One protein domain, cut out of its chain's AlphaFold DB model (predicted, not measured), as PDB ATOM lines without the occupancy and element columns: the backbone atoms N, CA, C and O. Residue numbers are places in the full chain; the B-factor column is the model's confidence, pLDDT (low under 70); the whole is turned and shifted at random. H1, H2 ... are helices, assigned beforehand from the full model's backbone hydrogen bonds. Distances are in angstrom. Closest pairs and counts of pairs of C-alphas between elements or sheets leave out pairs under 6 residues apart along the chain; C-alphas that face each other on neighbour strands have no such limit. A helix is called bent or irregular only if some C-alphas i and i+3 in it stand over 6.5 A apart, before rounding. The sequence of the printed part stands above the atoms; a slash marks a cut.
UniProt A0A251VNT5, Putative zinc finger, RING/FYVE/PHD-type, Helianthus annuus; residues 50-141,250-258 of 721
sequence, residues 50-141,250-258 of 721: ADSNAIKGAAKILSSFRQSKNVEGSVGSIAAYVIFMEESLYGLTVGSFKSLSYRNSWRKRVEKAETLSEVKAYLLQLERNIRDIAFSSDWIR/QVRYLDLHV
ATOM      1  N   ALA A  50      73.084 100.688 302.516       43.28
ATOM      2  CA  ALA A  50      73.706 101.954 302.123       43.28
ATOM      3  C   ALA A  50      75.192 101.737 301.787       43.28
ATOM      4  O   ALA A  50      75.633 102.161 300.719       43.28
ATOM      5  N   ASP A  51      75.920 100.968 302.608       37.56
ATOM      6  CA  ASP A  51      77.292 100.536 302.303       37.56
ATOM      7  C   ASP A  51      77.361  99.797 300.963       37.56
ATOM      8  O   ASP A  51      78.206 100.117 300.130       37.56
ATOM      9  N   SER A  52      76.424  98.878 300.697       38.75
ATOM     10  CA  SER A  52      76.335  98.133 299.427       38.75
ATOM     11  C   SER A  52      76.246  99.037 298.191       38.75
ATOM     12  O   SER A  52      76.821  98.712 297.152       38.75
ATOM     13  N   ASN A  53      75.592 100.197 298.301       41.66
ATOM     14  CA  ASN A  53      75.508 101.183 297.220       41.66
ATOM     15  C   ASN A  53      76.702 102.165 297.199       41.66
ATOM     16  O   ASN A  53      77.079 102.645 296.131       41.66
ATOM     17  N   ALA A  54      77.344 102.424 298.344       41.31
ATOM     18  CA  ALA A  54      78.528 103.284 298.466       41.31
ATOM     19  C   ALA A  54      79.875 102.546 298.257       41.31
ATOM     20  O   ALA A  54      80.936 103.178 298.166       41.31
ATOM     21  N   ILE A  55      79.857 101.212 298.155       41.91
ATOM     22  CA  ILE A  55      81.022 100.313 298.263       41.91
ATOM     23  C   ILE A  55      82.137 100.569 297.230       41.91
ATOM     24  O   ILE A  55      83.294 100.248 297.496       41.91
ATOM     25  N   LYS A  56      81.846 101.233 296.099       42.09
ATOM     26  CA  LYS A  56      82.866 101.651 295.110       42.09
ATOM     27  C   LYS A  56      83.872 102.689 295.641       42.09
ATOM     28  O   LYS A  56      84.904 102.891 295.006       42.09
ATOM     29  N   GLY A  57      83.599 103.315 296.790       32.81
ATOM     30  CA  GLY A  57      84.549 104.170 297.515       32.81
ATOM     31  C   GLY A  57      84.570 103.933 299.029       32.81
ATOM     32  O   GLY A  57      85.649 103.829 299.614       32.81
ATOM     33  N   ALA A  58      83.398 103.792 299.663       39.94
ATOM     34  CA  ALA A  58      83.263 103.740 301.124       39.94
ATOM     35  C   ALA A  58      84.017 102.569 301.773       39.94
ATOM     36  O   ALA A  58      84.655 102.749 302.811       39.94
ATOM     37  N   ALA A  59      84.016 101.395 301.132       39.06
ATOM     38  CA  ALA A  59      84.612 100.169 301.670       39.06
ATOM     39  C   ALA A  59      86.071 100.345 302.113       39.06
ATOM     40  O   ALA A  59      86.463  99.852 303.164       39.06
ATOM     41  N   LYS A  60      86.864 101.099 301.340       41.19
ATOM     42  CA  LYS A  60      88.291 101.328 301.605       41.19
ATOM     43  C   LYS A  60      88.541 102.289 302.775       41.19
ATOM     44  O   LYS A  60      89.589 102.218 303.417       41.19
ATOM     45  N   ILE A  61      87.596 103.191 303.042       40.69
ATOM     46  CA  ILE A  61      87.632 104.123 304.176       40.69
ATOM     47  C   ILE A  61      87.211 103.369 305.442       40.69
ATOM     48  O   ILE A  61      87.967 103.343 306.410       40.69
ATOM     49  N   LEU A  62      86.081 102.656 305.393       41.00
ATOM     50  CA  LEU A  62      85.593 101.817 306.493       41.00
ATOM     51  C   LEU A  62      86.614 100.738 306.893       41.00
ATOM     52  O   LEU A  62      86.850 100.544 308.079       41.00
ATOM     53  N   SER A  63      87.307 100.113 305.931       36.31
ATOM     54  CA  SER A  63      88.384  99.149 306.212       36.31
ATOM     55  C   SER A  63      89.706  99.773 306.684       36.31
ATOM     56  O   SER A  63      90.606  99.043 307.092       36.31
ATOM     57  N   SER A  64      89.878 101.096 306.571       35.06
ATOM     58  CA  SER A  64      91.058 101.803 307.097       35.06
ATOM     59  C   SER A  64      90.893 102.181 308.571       35.06
ATOM     60  O   SER A  64      91.891 102.328 309.280       35.06
ATOM     61  N   PHE A  65      89.654 102.296 309.052       38.41
ATOM     62  CA  PHE A  65      89.379 102.372 310.480       38.41
ATOM     63  C   PHE A  65      89.543 100.987 311.101       38.41
ATOM     64  O   PHE A  65      88.873 100.027 310.724       38.41
ATOM     65  N   ARG A  66      90.433 100.877 312.095       36.03
ATOM     66  CA  ARG A  66      90.419  99.708 312.973       36.03
ATOM     67  C   ARG A  66      89.121  99.762 313.768       36.03
ATOM     68  O   ARG A  66      89.003 100.588 314.668       36.03
ATOM     69  N   GLN A  67      88.199  98.847 313.487       36.41
ATOM     70  CA  GLN A  67      87.242  98.425 314.502       36.41
ATOM     71  C   GLN A  67      88.060  97.910 315.693       36.41
ATOM     72  O   GLN A  67      88.720  96.869 315.608       36.41
ATOM     73  N   SER A  68      88.081  98.668 316.787       35.25
ATOM     74  CA  SER A  68      88.476  98.126 318.078       35.25
ATOM     75  C   SER A  68      87.483  97.015 318.411       35.25
ATOM     76  O   SER A  68      86.270  97.223 318.388       35.25
ATOM     77  N   LYS A  69      87.992  95.811 318.691       40.59
ATOM     78  CA  LYS A  69      87.171  94.673 319.124       40.59
ATOM     79  C   LYS A  69      86.656  94.926 320.548       40.59
ATOM     80  O   LYS A  69      87.240  94.385 321.476       40.59
ATOM     81  N   ASN A  70      85.674  95.824 320.698       39.12
ATOM     82  CA  ASN A  70      84.806  96.011 321.877       39.12
ATOM     83  C   ASN A  70      83.740  97.131 321.737       39.12
ATOM     84  O   ASN A  70      83.138  97.506 322.737       39.12
ATOM     85  N   VAL A  71      83.457  97.667 320.537       40.31
ATOM     86  CA  VAL A  71      82.335  98.618 320.334       40.31
ATOM     87  C   VAL A  71      81.334  98.075 319.309       40.31
ATOM     88  O   VAL A  71      81.192  98.594 318.203       40.31
ATOM     89  N   GLU A  72      80.612  97.023 319.703       43.41
ATOM     90  CA  GLU A  72      79.419  96.514 319.004       43.41
ATOM     91  C   GLU A  72      78.235  97.476 319.261       43.41
ATOM     92  O   GLU A  72      77.277  97.168 319.966       43.41
ATOM     93  N   GLY A  73      78.363  98.716 318.779       59.84
ATOM     94  CA  GLY A  73      77.510  99.838 319.166       59.84
ATOM     95  C   GLY A  73      77.004 100.643 317.975       59.84
ATOM     96  O   GLY A  73      77.784 101.178 317.185       59.84
ATOM     97  N   SER A  74      75.684 100.815 317.894       76.06
ATOM     98  CA  SER A  74      75.009 101.591 316.842       76.06
ATOM     99  C   SER A  74      75.480 103.050 316.756       76.06
ATOM    100  O   SER A  74      75.531 103.610 315.661       76.06
ATOM    101  N   VAL A  75      75.905 103.646 317.877       85.75
ATOM    102  CA  VAL A  75      76.544 104.975 317.932       85.75
ATOM    103  C   VAL A  75      77.826 105.013 317.087       85.75
ATOM    104  O   VAL A  75      77.999 105.934 316.289       85.75
ATOM    105  N   GLY A  76      78.674 103.981 317.174       85.56
ATOM    106  CA  GLY A  76      79.920 103.876 316.407       85.56
ATOM    107  C   GLY A  76      79.685 103.741 314.899       85.56
ATOM    108  O   GLY A  76      80.379 104.378 314.107       85.56
ATOM    109  N   SER A  77      78.657 102.993 314.485       85.44
ATOM    110  CA  SER A  77      78.255 102.903 313.071       85.44
ATOM    111  C   SER A  77      77.790 104.256 312.517       85.44
ATOM    112  O   SER A  77      78.150 104.631 311.400       85.44
ATOM    113  N   ILE A  78      77.022 105.019 313.305       89.81
ATOM    114  CA  ILE A  78      76.563 106.367 312.933       89.81
ATOM    115  C   ILE A  78      77.758 107.329 312.847       89.81
ATOM    116  O   ILE A  78      77.882 108.060 311.865       89.81
ATOM    117  N   ALA A  79      78.667 107.293 313.825       93.06
ATOM    118  CA  ALA A  79      79.888 108.096 313.848       93.06
ATOM    119  C   ALA A  79      80.779 107.841 312.614       93.06
ATOM    120  O   ALA A  79      81.178 108.788 311.931       93.06
ATOM    121  N   ALA A  80      81.018 106.572 312.261       90.38
ATOM    122  CA  ALA A  80      81.774 106.190 311.066       90.38
ATOM    123  C   ALA A  80      81.128 106.712 309.768       90.38
ATOM    124  O   ALA A  80      81.821 107.237 308.892       90.38
ATOM    125  N   TYR A  81      79.799 106.642 309.658       91.69
ATOM    126  CA  TYR A  81      79.075 107.159 308.497       91.69
ATOM    127  C   TYR A  81      79.103 108.699 308.414       91.69
ATOM    128  O   TYR A  81      79.261 109.264 307.332       91.69
ATOM    129  N   VAL A  82      79.043 109.402 309.552       93.62
ATOM    130  CA  VAL A  82      79.227 110.865 309.624       93.62
ATOM    131  C   VAL A  82      80.628 111.282 309.149       93.62
ATOM    132  O   VAL A  82      80.763 112.262 308.415       93.62
ATOM    133  N   ILE A  83      81.665 110.501 309.472       92.94
ATOM    134  CA  ILE A  83      83.034 110.709 308.965       92.94
ATOM    135  C   ILE A  83      83.129 110.431 307.451       92.94
ATOM    136  O   ILE A  83      83.808 111.169 306.732       92.94
ATOM    137  N   PHE A  84      82.425 109.415 306.943       91.81
ATOM    138  CA  PHE A  84      82.340 109.128 305.505       91.81
ATOM    139  C   PHE A  84      81.655 110.260 304.712       91.81
ATOM    140  O   PHE A  84      82.159 110.655 303.653       91.81
ATOM    141  N   MET A  85      80.557 110.827 305.232       91.62
ATOM    142  CA  MET A  85      79.919 112.011 304.639       91.62
ATOM    143  C   MET A  85      80.893 113.194 304.590       91.62
ATOM    144  O   MET A  85      81.031 113.834 303.548       91.62
ATOM    145  N   GLU A  86      81.622 113.448 305.682       93.06
ATOM    146  CA  GLU A  86      82.623 114.516 305.761       93.06
ATOM    147  C   GLU A  86      83.775 114.329 304.758       93.06
ATOM    148  O   GLU A  86      84.232 115.303 304.161       93.06
ATOM    149  N   GLU A  87      84.215 113.092 304.490       89.44
ATOM    150  CA  GLU A  87      85.210 112.842 303.438       89.44
ATOM    151  C   GLU A  87      84.669 113.158 302.050       89.44
ATOM    152  O   GLU A  87      85.313 113.838 301.248       89.44
ATOM    153  N   SER A  88      83.461 112.667 301.787       87.69
ATOM    154  CA  SER A  88      82.815 112.734 300.480       87.69
ATOM    155  C   SER A  88      82.402 114.164 300.107       87.69
ATOM    156  O   SER A  88      82.284 114.480 298.917       87.69
ATOM    157  N   LEU A  89      82.251 115.035 301.113       90.00
ATOM    158  CA  LEU A  89      81.860 116.441 301.001       90.00
ATOM    159  C   LEU A  89      82.995 117.445 301.268       90.00
ATOM    160  O   LEU A  89      82.751 118.639 301.130       90.00
ATOM    161  N   TYR A  90      84.225 117.014 301.580       87.62
ATOM    162  CA  TYR A  90      85.342 117.892 301.986       87.62
ATOM    163  C   TYR A  90      85.520 119.162 301.125       87.62
ATOM    164  O   TYR A  90      85.527 120.268 301.666       87.62
ATOM    165  N   GLY A  91      85.595 119.033 299.794       87.12
ATOM    166  CA  GLY A  91      85.736 120.175 298.870       87.12
ATOM    167  C   GLY A  91      84.551 121.154 298.848       87.12
ATOM    168  O   GLY A  91      84.646 122.244 298.296       87.12
ATOM    169  N   LEU A  92      83.433 120.792 299.472       91.31
ATOM    170  CA  LEU A  92      82.230 121.614 299.619       91.31
ATOM    171  C   LEU A  92      82.039 122.098 301.059       91.31
ATOM    172  O   LEU A  92      80.970 122.603 301.394       91.31
ATOM    173  N   THR A  93      83.058 121.970 301.911       91.75
ATOM    174  CA  THR A  93      83.016 122.509 303.272       91.75
ATOM    175  C   THR A  93      83.399 123.996 303.332       91.75
ATOM    176  O   THR A  93      83.948 124.584 302.388       91.75
ATOM    177  N   VAL A  94      83.066 124.631 304.456       88.69
ATOM    178  CA  VAL A  94      83.404 126.018 304.808       88.69
ATOM    179  C   VAL A  94      83.963 126.106 306.234       88.69
ATOM    180  O   VAL A  94      84.109 125.101 306.928       88.69
ATOM    181  N   GLY A  95      84.342 127.317 306.655       88.38
ATOM    182  CA  GLY A  95      84.898 127.558 307.985       88.38
ATOM    183  C   GLY A  95      86.163 126.738 308.258       88.38
ATOM    184  O   GLY A  95      87.000 126.535 307.374       88.38
ATOM    185  N   SER A  96      86.285 126.254 309.494       87.31
ATOM    186  CA  SER A  96      87.445 125.506 309.990       87.31
ATOM    187  C   SER A  96      87.694 124.185 309.251       87.31
ATOM    188  O   SER A  96      88.838 123.735 309.196       87.31
ATOM    189  N   PHE A  97      86.670 123.588 308.628       88.12
ATOM    190  CA  PHE A  97      86.791 122.326 307.885       88.12
ATOM    191  C   PHE A  97      87.681 122.430 306.639       88.12
ATOM    192  O   PHE A  97      88.177 121.414 306.169       88.12
ATOM    193  N   LYS A  98      88.004 123.637 306.156       84.75
ATOM    194  CA  LYS A  98      89.047 123.811 305.131       84.75
ATOM    195  C   LYS A  98      90.441 123.374 305.598       84.75
ATOM    196  O   LYS A  98      91.277 123.030 304.769       84.75
ATOM    197  N   SER A  99      90.715 123.401 306.904       86.19
ATOM    198  CA  SER A  99      92.020 123.015 307.441       86.19
ATOM    199  C   SER A  99      92.099 121.514 307.705       86.19
ATOM    200  O   SER A  99      91.367 120.967 308.532       86.19
ATOM    201  N   LEU A 100      93.065 120.847 307.068       86.44
ATOM    202  CA  LEU A 100      93.332 119.423 307.274       86.44
ATOM    203  C   LEU A 100      93.659 119.082 308.742       86.44
ATOM    204  O   LEU A 100      93.286 118.008 309.210       86.44
ATOM    205  N   SER A 101      94.312 119.981 309.492       88.62
ATOM    206  CA  SER A 101      94.592 119.750 310.919       88.62
ATOM    207  C   SER A 101      93.314 119.786 311.757       88.62
ATOM    208  O   SER A 101      93.098 118.890 312.575       88.62
ATOM    209  N   TYR A 102      92.420 120.748 311.497       91.56
ATOM    210  CA  TYR A 102      91.110 120.814 312.145       91.56
ATOM    211  C   TYR A 102      90.270 119.571 311.833       91.56
ATOM    212  O   TYR A 102      89.755 118.947 312.758       91.56
ATOM    213  N   ARG A 103      90.188 119.161 310.557       92.19
ATOM    214  CA  ARG A 103      89.469 117.945 310.135       92.19
ATOM    215  C   ARG A 103      89.965 116.701 310.860       92.19
ATOM    216  O   ARG A 103      89.161 115.954 311.403       92.19
ATOM    217  N   ASN A 104      91.280 116.500 310.926       91.00
ATOM    218  CA  ASN A 104      91.866 115.341 311.599       91.00
ATOM    219  C   ASN A 104      91.563 115.339 313.111       91.00
ATOM    220  O   ASN A 104      91.273 114.288 313.676       91.00
ATOM    221  N   SER A 105      91.575 116.508 313.762       92.56
ATOM    222  CA  SER A 105      91.194 116.659 315.177       92.56
ATOM    223  C   SER A 105      89.677 116.642 315.418       92.56
ATOM    224  O   SER A 105      89.232 116.436 316.545       92.56
ATOM    225  N   TRP A 106      88.857 116.864 314.390       95.38
ATOM    226  CA  TRP A 106      87.408 116.675 314.434       95.38
ATOM    227  C   TRP A 106      87.048 115.194 314.290       95.38
ATOM    228  O   TRP A 106      86.375 114.655 315.161       95.38
ATOM    229  N   ARG A 107      87.599 114.499 313.288       94.00
ATOM    230  CA  ARG A 107      87.406 113.054 313.075       94.00
ATOM    231  C   ARG A 107      87.780 112.233 314.305       94.00
ATOM    232  O   ARG A 107      86.927 111.528 314.823       94.00
ATOM    233  N   LYS A 108      88.960 112.473 314.888       93.00
ATOM    234  CA  LYS A 108      89.398 111.864 316.161       93.00
ATOM    235  C   LYS A 108      88.469 112.105 317.359       93.00
ATOM    236  O   LYS A 108      88.606 111.408 318.358       93.00
ATOM    237  N   ARG A 109      87.588 113.111 317.312       93.31
ATOM    238  CA  ARG A 109      86.555 113.346 318.334       93.31
ATOM    239  C   ARG A 109      85.248 112.628 318.003       93.31
ATOM    240  O   ARG A 109      84.624 112.110 318.913       93.31
ATOM    241  N   VAL A 110      84.881 112.523 316.725       93.06
ATOM    242  CA  VAL A 110      83.747 111.695 316.270       93.06
ATOM    243  C   VAL A 110      84.036 110.199 316.477       93.06
ATOM    244  O   VAL A 110      83.178 109.475 316.960       93.06
ATOM    245  N   GLU A 111      85.264 109.748 316.204       89.88
ATOM    246  CA  GLU A 111      85.763 108.383 316.463       89.88
ATOM    247  C   GLU A 111      85.753 108.002 317.955       89.88
ATOM    248  O   GLU A 111      85.718 106.821 318.286       89.88
ATOM    249  N   LYS A 112      85.811 109.001 318.845       91.56
ATOM    250  CA  LYS A 112      85.810 108.853 320.309       91.56
ATOM    251  C   LYS A 112      84.458 109.177 320.957       91.56
ATOM    252  O   LYS A 112      84.379 109.198 322.179       91.56
ATOM    253  N   ALA A 113      83.427 109.476 320.170       91.62
ATOM    254  CA  ALA A 113      82.128 109.874 320.692       91.62
ATOM    255  C   ALA A 113      81.380 108.649 321.241       91.62
ATOM    256  O   ALA A 113      80.745 107.905 320.491       91.62
ATOM    257  N   GLU A 114      81.464 108.442 322.553       87.69
ATOM    258  CA  GLU A 114      80.765 107.355 323.249       87.69
ATOM    259  C   GLU A 114      79.265 107.660 323.395       87.69
ATOM    260  O   GLU A 114      78.437 106.747 323.348       87.69
ATOM    261  N   THR A 115      78.881 108.940 323.506       91.00
ATOM    262  CA  THR A 115      77.473 109.333 323.661       91.00
ATOM    263  C   THR A 115      76.789 109.713 322.343       91.00
ATOM    264  O   THR A 115      77.343 110.374 321.461       91.00
ATOM    265  N   LEU A 116      75.493 109.386 322.246       90.00
ATOM    266  CA  LEU A 116      74.613 109.838 321.161       90.00
ATOM    267  C   LEU A 116      74.606 111.376 321.021       90.00
ATOM    268  O   LEU A 116      74.549 111.906 319.911       90.00
ATOM    269  N   SER A 117      74.659 112.091 322.149       91.56
ATOM    270  CA  SER A 117      74.606 113.557 322.218       91.56
ATOM    271  C   SER A 117      75.813 114.226 321.561       91.56
ATOM    272  O   SER A 117      75.658 115.241 320.882       91.56
ATOM    273  N   GLU A 118      77.005 113.642 321.686       93.81
ATOM    274  CA  GLU A 118      78.192 114.101 320.961       93.81
ATOM    275  C   GLU A 118      78.051 113.878 319.454       93.81
ATOM    276  O   GLU A 118      78.291 114.796 318.669       93.81
ATOM    277  N   VAL A 119      77.592 112.694 319.030       93.56
ATOM    278  CA  VAL A 119      77.396 112.393 317.602       93.56
ATOM    279  C   VAL A 119      76.349 113.324 316.970       93.56
ATOM    280  O   VAL A 119      76.562 113.784 315.848       93.56
ATOM    281  N   LYS A 120      75.282 113.707 317.694       94.88
ATOM    282  CA  LYS A 120      74.374 114.801 317.278       94.88
ATOM    283  C   LYS A 120      75.115 116.120 317.079       94.88
ATOM    284  O   LYS A 120      74.961 116.754 316.036       94.88
ATOM    285  N   ALA A 121      75.893 116.551 318.074       95.44
ATOM    286  CA  ALA A 121      76.592 117.831 318.037       95.44
ATOM    287  C   ALA A 121      77.570 117.899 316.853       95.44
ATOM    288  O   ALA A 121      77.612 118.906 316.143       95.44
ATOM    289  N   TYR A 122      78.285 116.805 316.573       95.44
ATOM    290  CA  TYR A 122      79.162 116.701 315.409       95.44
ATOM    291  C   TYR A 122      78.388 116.628 314.082       95.44
ATOM    292  O   TYR A 122      78.783 117.304 313.134       95.44
ATOM    293  N   LEU A 123      77.261 115.913 314.002       95.44
ATOM    294  CA  LEU A 123      76.385 115.888 312.818       95.44
ATOM    295  C   LEU A 123      75.831 117.284 312.475       95.44
ATOM    296  O   LEU A 123      75.894 117.715 311.323       95.44
ATOM    297  N   LEU A 124      75.340 118.017 313.478       95.56
ATOM    298  CA  LEU A 124      74.862 119.396 313.331       95.56
ATOM    299  C   LEU A 124      76.001 120.360 312.979       95.56
ATOM    300  O   LEU A 124      75.805 121.293 312.202       95.56
ATOM    301  N   GLN A 125      77.200 120.146 313.526       94.69
ATOM    302  CA  GLN A 125      78.383 120.927 313.172       94.69
ATOM    303  C   GLN A 125      78.823 120.671 311.725       94.69
ATOM    304  O   GLN A 125      79.167 121.629 311.035       94.69
ATOM    305  N   LEU A 126      78.793 119.417 311.261       94.50
ATOM    306  CA  LEU A 126      79.100 119.047 309.880       94.50
ATOM    307  C   LEU A 126      78.110 119.701 308.912       94.50
ATOM    308  O   LEU A 126      78.532 120.397 307.993       94.50
ATOM    309  N   GLU A 127      76.805 119.548 309.150       94.19
ATOM    310  CA  GLU A 127      75.761 120.108 308.283       94.19
ATOM    311  C   GLU A 127      75.855 121.638 308.173       94.19
ATOM    312  O   GLU A 127      75.843 122.166 307.064       94.19
ATOM    313  N   ARG A 128      76.084 122.351 309.285       92.25
ATOM    314  CA  ARG A 128      76.317 123.811 309.288       92.25
ATOM    315  C   ARG A 128      77.596 124.254 308.560       92.25
ATOM    316  O   ARG A 128      77.755 125.447 308.314       92.25
ATOM    317  N   ASN A 129      78.524 123.339 308.266       93.94
ATOM    318  CA  ASN A 129      79.780 123.625 307.565       93.94
ATOM    319  C   ASN A 129      79.840 123.021 306.150       93.94
ATOM    320  O   ASN A 129      80.879 123.138 305.502       93.94
ATOM    321  N   ILE A 130      78.758 122.426 305.645       92.62
ATOM    322  CA  ILE A 130      78.602 122.045 304.234       92.62
ATOM    323  C   ILE A 130      77.936 123.209 303.485       92.62
ATOM    324  O   ILE A 130      77.030 123.853 304.009       92.62
ATOM    325  N   ARG A 131      78.373 123.506 302.255       89.62
ATOM    326  CA  ARG A 131      77.724 124.532 301.422       89.62
ATOM    327  C   ARG A 131      76.355 124.092 300.935       89.62
ATOM    328  O   ARG A 131      76.197 122.979 300.442       89.62
ATOM    329  N   ASP A 132      75.449 125.060 300.888       88.75
ATOM    330  CA  ASP A 132      74.110 124.958 300.308       88.75
ATOM    331  C   ASP A 132      74.064 124.253 298.940       88.75
ATOM    332  O   ASP A 132      73.165 123.454 298.694       88.75
ATOM    333  N   ILE A 133      75.063 124.462 298.069       89.38
ATOM    334  CA  ILE A 133      75.132 123.809 296.747       89.38
ATOM    335  C   ILE A 133      75.232 122.279 296.784       89.38
ATOM    336  O   ILE A 133      74.868 121.632 295.800       89.38
ATOM    337  N   ALA A 134      75.723 121.698 297.880       90.62
ATOM    338  CA  ALA A 134      75.795 120.251 298.051       90.62
ATOM    339  C   ALA A 134      74.408 119.637 298.295       90.62
ATOM    340  O   ALA A 134      74.221 118.446 298.054       90.62
ATOM    341  N   PHE A 135      73.441 120.439 298.746       91.12
ATOM    342  CA  PHE A 135      72.080 120.011 299.030       91.12
ATOM    343  C   PHE A 135      71.130 120.307 297.863       91.12
ATOM    344  O   PHE A 135      71.353 121.191 297.035       91.12
ATOM    345  N   SER A 136      70.036 119.551 297.799       86.44
ATOM    346  CA  SER A 136      68.891 119.853 296.934       86.44
ATOM    347  C   SER A 136      68.285 121.229 297.255       86.44
ATOM    348  O   SER A 136      68.270 121.658 298.410       86.44
ATOM    349  N   SER A 137      67.716 121.907 296.249       79.81
ATOM    350  CA  SER A 137      67.051 123.218 296.407       79.81
ATOM    351  C   SER A 137      66.018 123.235 297.538       79.81
ATOM    352  O   SER A 137      65.871 124.217 298.263       79.81
ATOM    353  N   ASP A 138      65.325 122.112 297.708       80.88
ATOM    354  CA  ASP A 138      64.231 121.944 298.654       80.88
ATOM    355  C   ASP A 138      64.693 121.718 300.096       80.88
ATOM    356  O   ASP A 138      63.858 121.690 300.996       80.88
ATOM    357  N   TRP A 139      65.997 121.550 300.333       86.75
ATOM    358  CA  TRP A 139      66.570 121.537 301.679       86.75
ATOM    359  C   TRP A 139      66.459 122.913 302.345       86.75
ATOM    360  O   TRP A 139      66.063 123.030 303.508       86.75
ATOM    361  N   ILE A 140      66.776 123.952 301.569       79.31
ATOM    362  CA  ILE A 140      66.915 125.342 302.018       79.31
ATOM    363  C   ILE A 140      65.645 126.152 301.726       79.31
ATOM    364  O   ILE A 140      65.285 127.017 302.523       79.31
ATOM    365  N   ARG A 141      64.932 125.852 300.627       75.25
ATOM    366  CA  ARG A 141      63.667 126.513 300.264       75.25
ATOM    367  C   ARG A 141      62.625 126.407 301.387       75.25
ATOM    368  O   ARG A 141      62.479 125.365 302.032       75.25
ATOM    369  N   GLN A 250      67.708 110.383 310.993       94.75
ATOM    370  CA  GLN A 250      68.060 111.764 310.635       94.75
ATOM    371  C   GLN A 250      69.308 111.840 309.750       94.75
ATOM    372  O   GLN A 250      69.316 112.601 308.783       94.75
ATOM    373  N   VAL A 251      70.335 111.030 310.013       92.19
ATOM    374  CA  VAL A 251      71.519 110.913 309.142       92.19
ATOM    375  C   VAL A 251      71.118 110.490 307.726       92.19
ATOM    376  O   VAL A 251      71.559 111.096 306.754       92.19
ATOM    377  N   ARG A 252      70.198 109.528 307.603       89.81
ATOM    378  CA  ARG A 252      69.621 109.090 306.319       89.81
ATOM    379  C   ARG A 252      68.748 110.151 305.647       89.81
ATOM    380  O   ARG A 252      68.690 110.218 304.424       89.81
ATOM    381  N   TYR A 253      68.070 110.992 306.426       90.88
ATOM    382  CA  TYR A 253      67.300 112.114 305.890       90.88
ATOM    383  C   TYR A 253      68.209 113.221 305.336       90.88
ATOM    384  O   TYR A 253      67.863 113.827 304.322       90.88
ATOM    385  N   LEU A 254      69.373 113.454 305.955       91.69
ATOM    386  CA  LEU A 254      70.408 114.350 305.432       91.69
ATOM    387  C   LEU A 254      71.018 113.788 304.140       91.69
ATOM    388  O   LEU A 254      71.029 114.482 303.128       91.69
ATOM    389  N   ASP A 255      71.449 112.523 304.169       91.06
ATOM    390  CA  ASP A 255      71.994 111.771 303.028       91.06
ATOM    391  C   ASP A 255      71.101 111.877 301.778       91.06
ATOM    392  O   ASP A 255      71.563 112.287 300.716       91.06
ATOM    393  N   LEU A 256      69.794 111.635 301.932       88.25
ATOM    394  CA  LEU A 256      68.801 111.741 300.855       88.25
ATOM    395  C   LEU A 256      68.711 113.143 300.216       88.25
ATOM    396  O   LEU A 256      68.299 113.265 299.062       88.25
ATOM    397  N   HIS A 257      69.059 114.204 300.949       89.44
ATOM    398  CA  HIS A 257      69.016 115.582 300.449       89.44
ATOM    399  C   HIS A 257      70.360 116.075 299.890       89.44
ATOM    400  O   HIS A 257      70.382 117.167 299.311       89.44
ATOM    401  N   VAL A 258      71.447 115.301 300.006       90.00
ATOM    402  CA  VAL A 258      72.746 115.588 299.379       90.00
ATOM    403  C   VAL A 258      72.742 115.149 297.909       90.00
ATOM    404  O   VAL A 258      72.290 114.067 297.543       90.00
TER     405      VAL A 258
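This is residues 50 to 141 and 250 to 258 of the 721 residues of the protein "Putative zinc finger, RING/FYVE/PHD-type" of Helianthus annuus (UniProt A0A251VNT5). Three helices, H3, H5 and H6, stand side by side as a small up-and-down bundle, in which each runs against the one before it, and the long H3 lies at the core of the whole. H8 runs alongside H3 and H6 without clearly touching either; H2 lies near H3, with H1 beyond it, and H7 lies farthest from the middle. The printed part has 101 residues with eight named helices, H1 to H8 in order, and no named strand; its class is all helix. It is compact, with a radius of gyration of the C-alphas of 13.5 A, and spans 43 by 30 by 24 A.

H1, residues 50 to 54, is close to but not clearly touching H2, residues 58 to 62; their closest C-alphas, of Asp 51 and Ala 58, are 6.9 A apart. H2 only just touches H3, residues 74 to 92, with 3 pairs of C-alphas within 8 A, the closest those of Ala 58 and Phe 84 at 7.0 A. H3 is the hub. It touches H4, residues 95 to 98, only at the corner, and only just, with 3 pairs; the closest C-alphas, of Tyr 90 and Phe 97, are 7.5 A apart. H4 in turn touches H5, residues 100 to 110, only at the corner, and only just, with 3 pairs, the closest those of Phe 97 and Arg 103 at 5.6 A. H3, with residues 79 to 83 alone, touches H5 at a shallow tilt of 18 degrees, opposite ways, closest at the C-alphas of Ala 79 and Val 110, 5.8 A. H3 touches H6, residues 116 to 127, at a shallow tilt of 13 degrees, the same way, closest at the C-alphas of Val 75 and Leu 116, 6.1 A. H5 and H6 form a helical hairpin; they only just touch, with 3 pairs, at a shallow tilt of 30 degrees. H7, residues 137 to 140, is close to but not clearly touching H8, residues 250 to 257, with the closest C-alphas, of Trp 139 and His 257, 6.6 A apart. Every O i to N i+4 pair is within hydrogen-bond range in H1, H2 and H6, but 13 of 15 in H3, 6 of 7 in H5 and 3 of 4 in H8; H4 and H7 are too short for such a pair.

H1 begins at C-alpha 50 (73.706, 101.954, 302.123). H3 measures 27.4 A, has a kink of 29 degrees near residue 86, and is irregular, with C-alphas 88 and 91 8.2 A apart. H5 measures 15.2 A, H6 16.5 A and H8 10.9 A, ending at C-alpha 257 (69.016, 115.582, 300.449).

The C-alphas farthest apart, of Lys 69 and Arg 141, are 43.8 A apart. Residues 142 to 249 are not printed, and C-alphas 141 and 250 are 18.6 A apart across the cut. The link from H2 to H3 is long, with 11 residues. Residues 50 to 73 are under 70 in pLDDT; the mean of the printed part is 78.2.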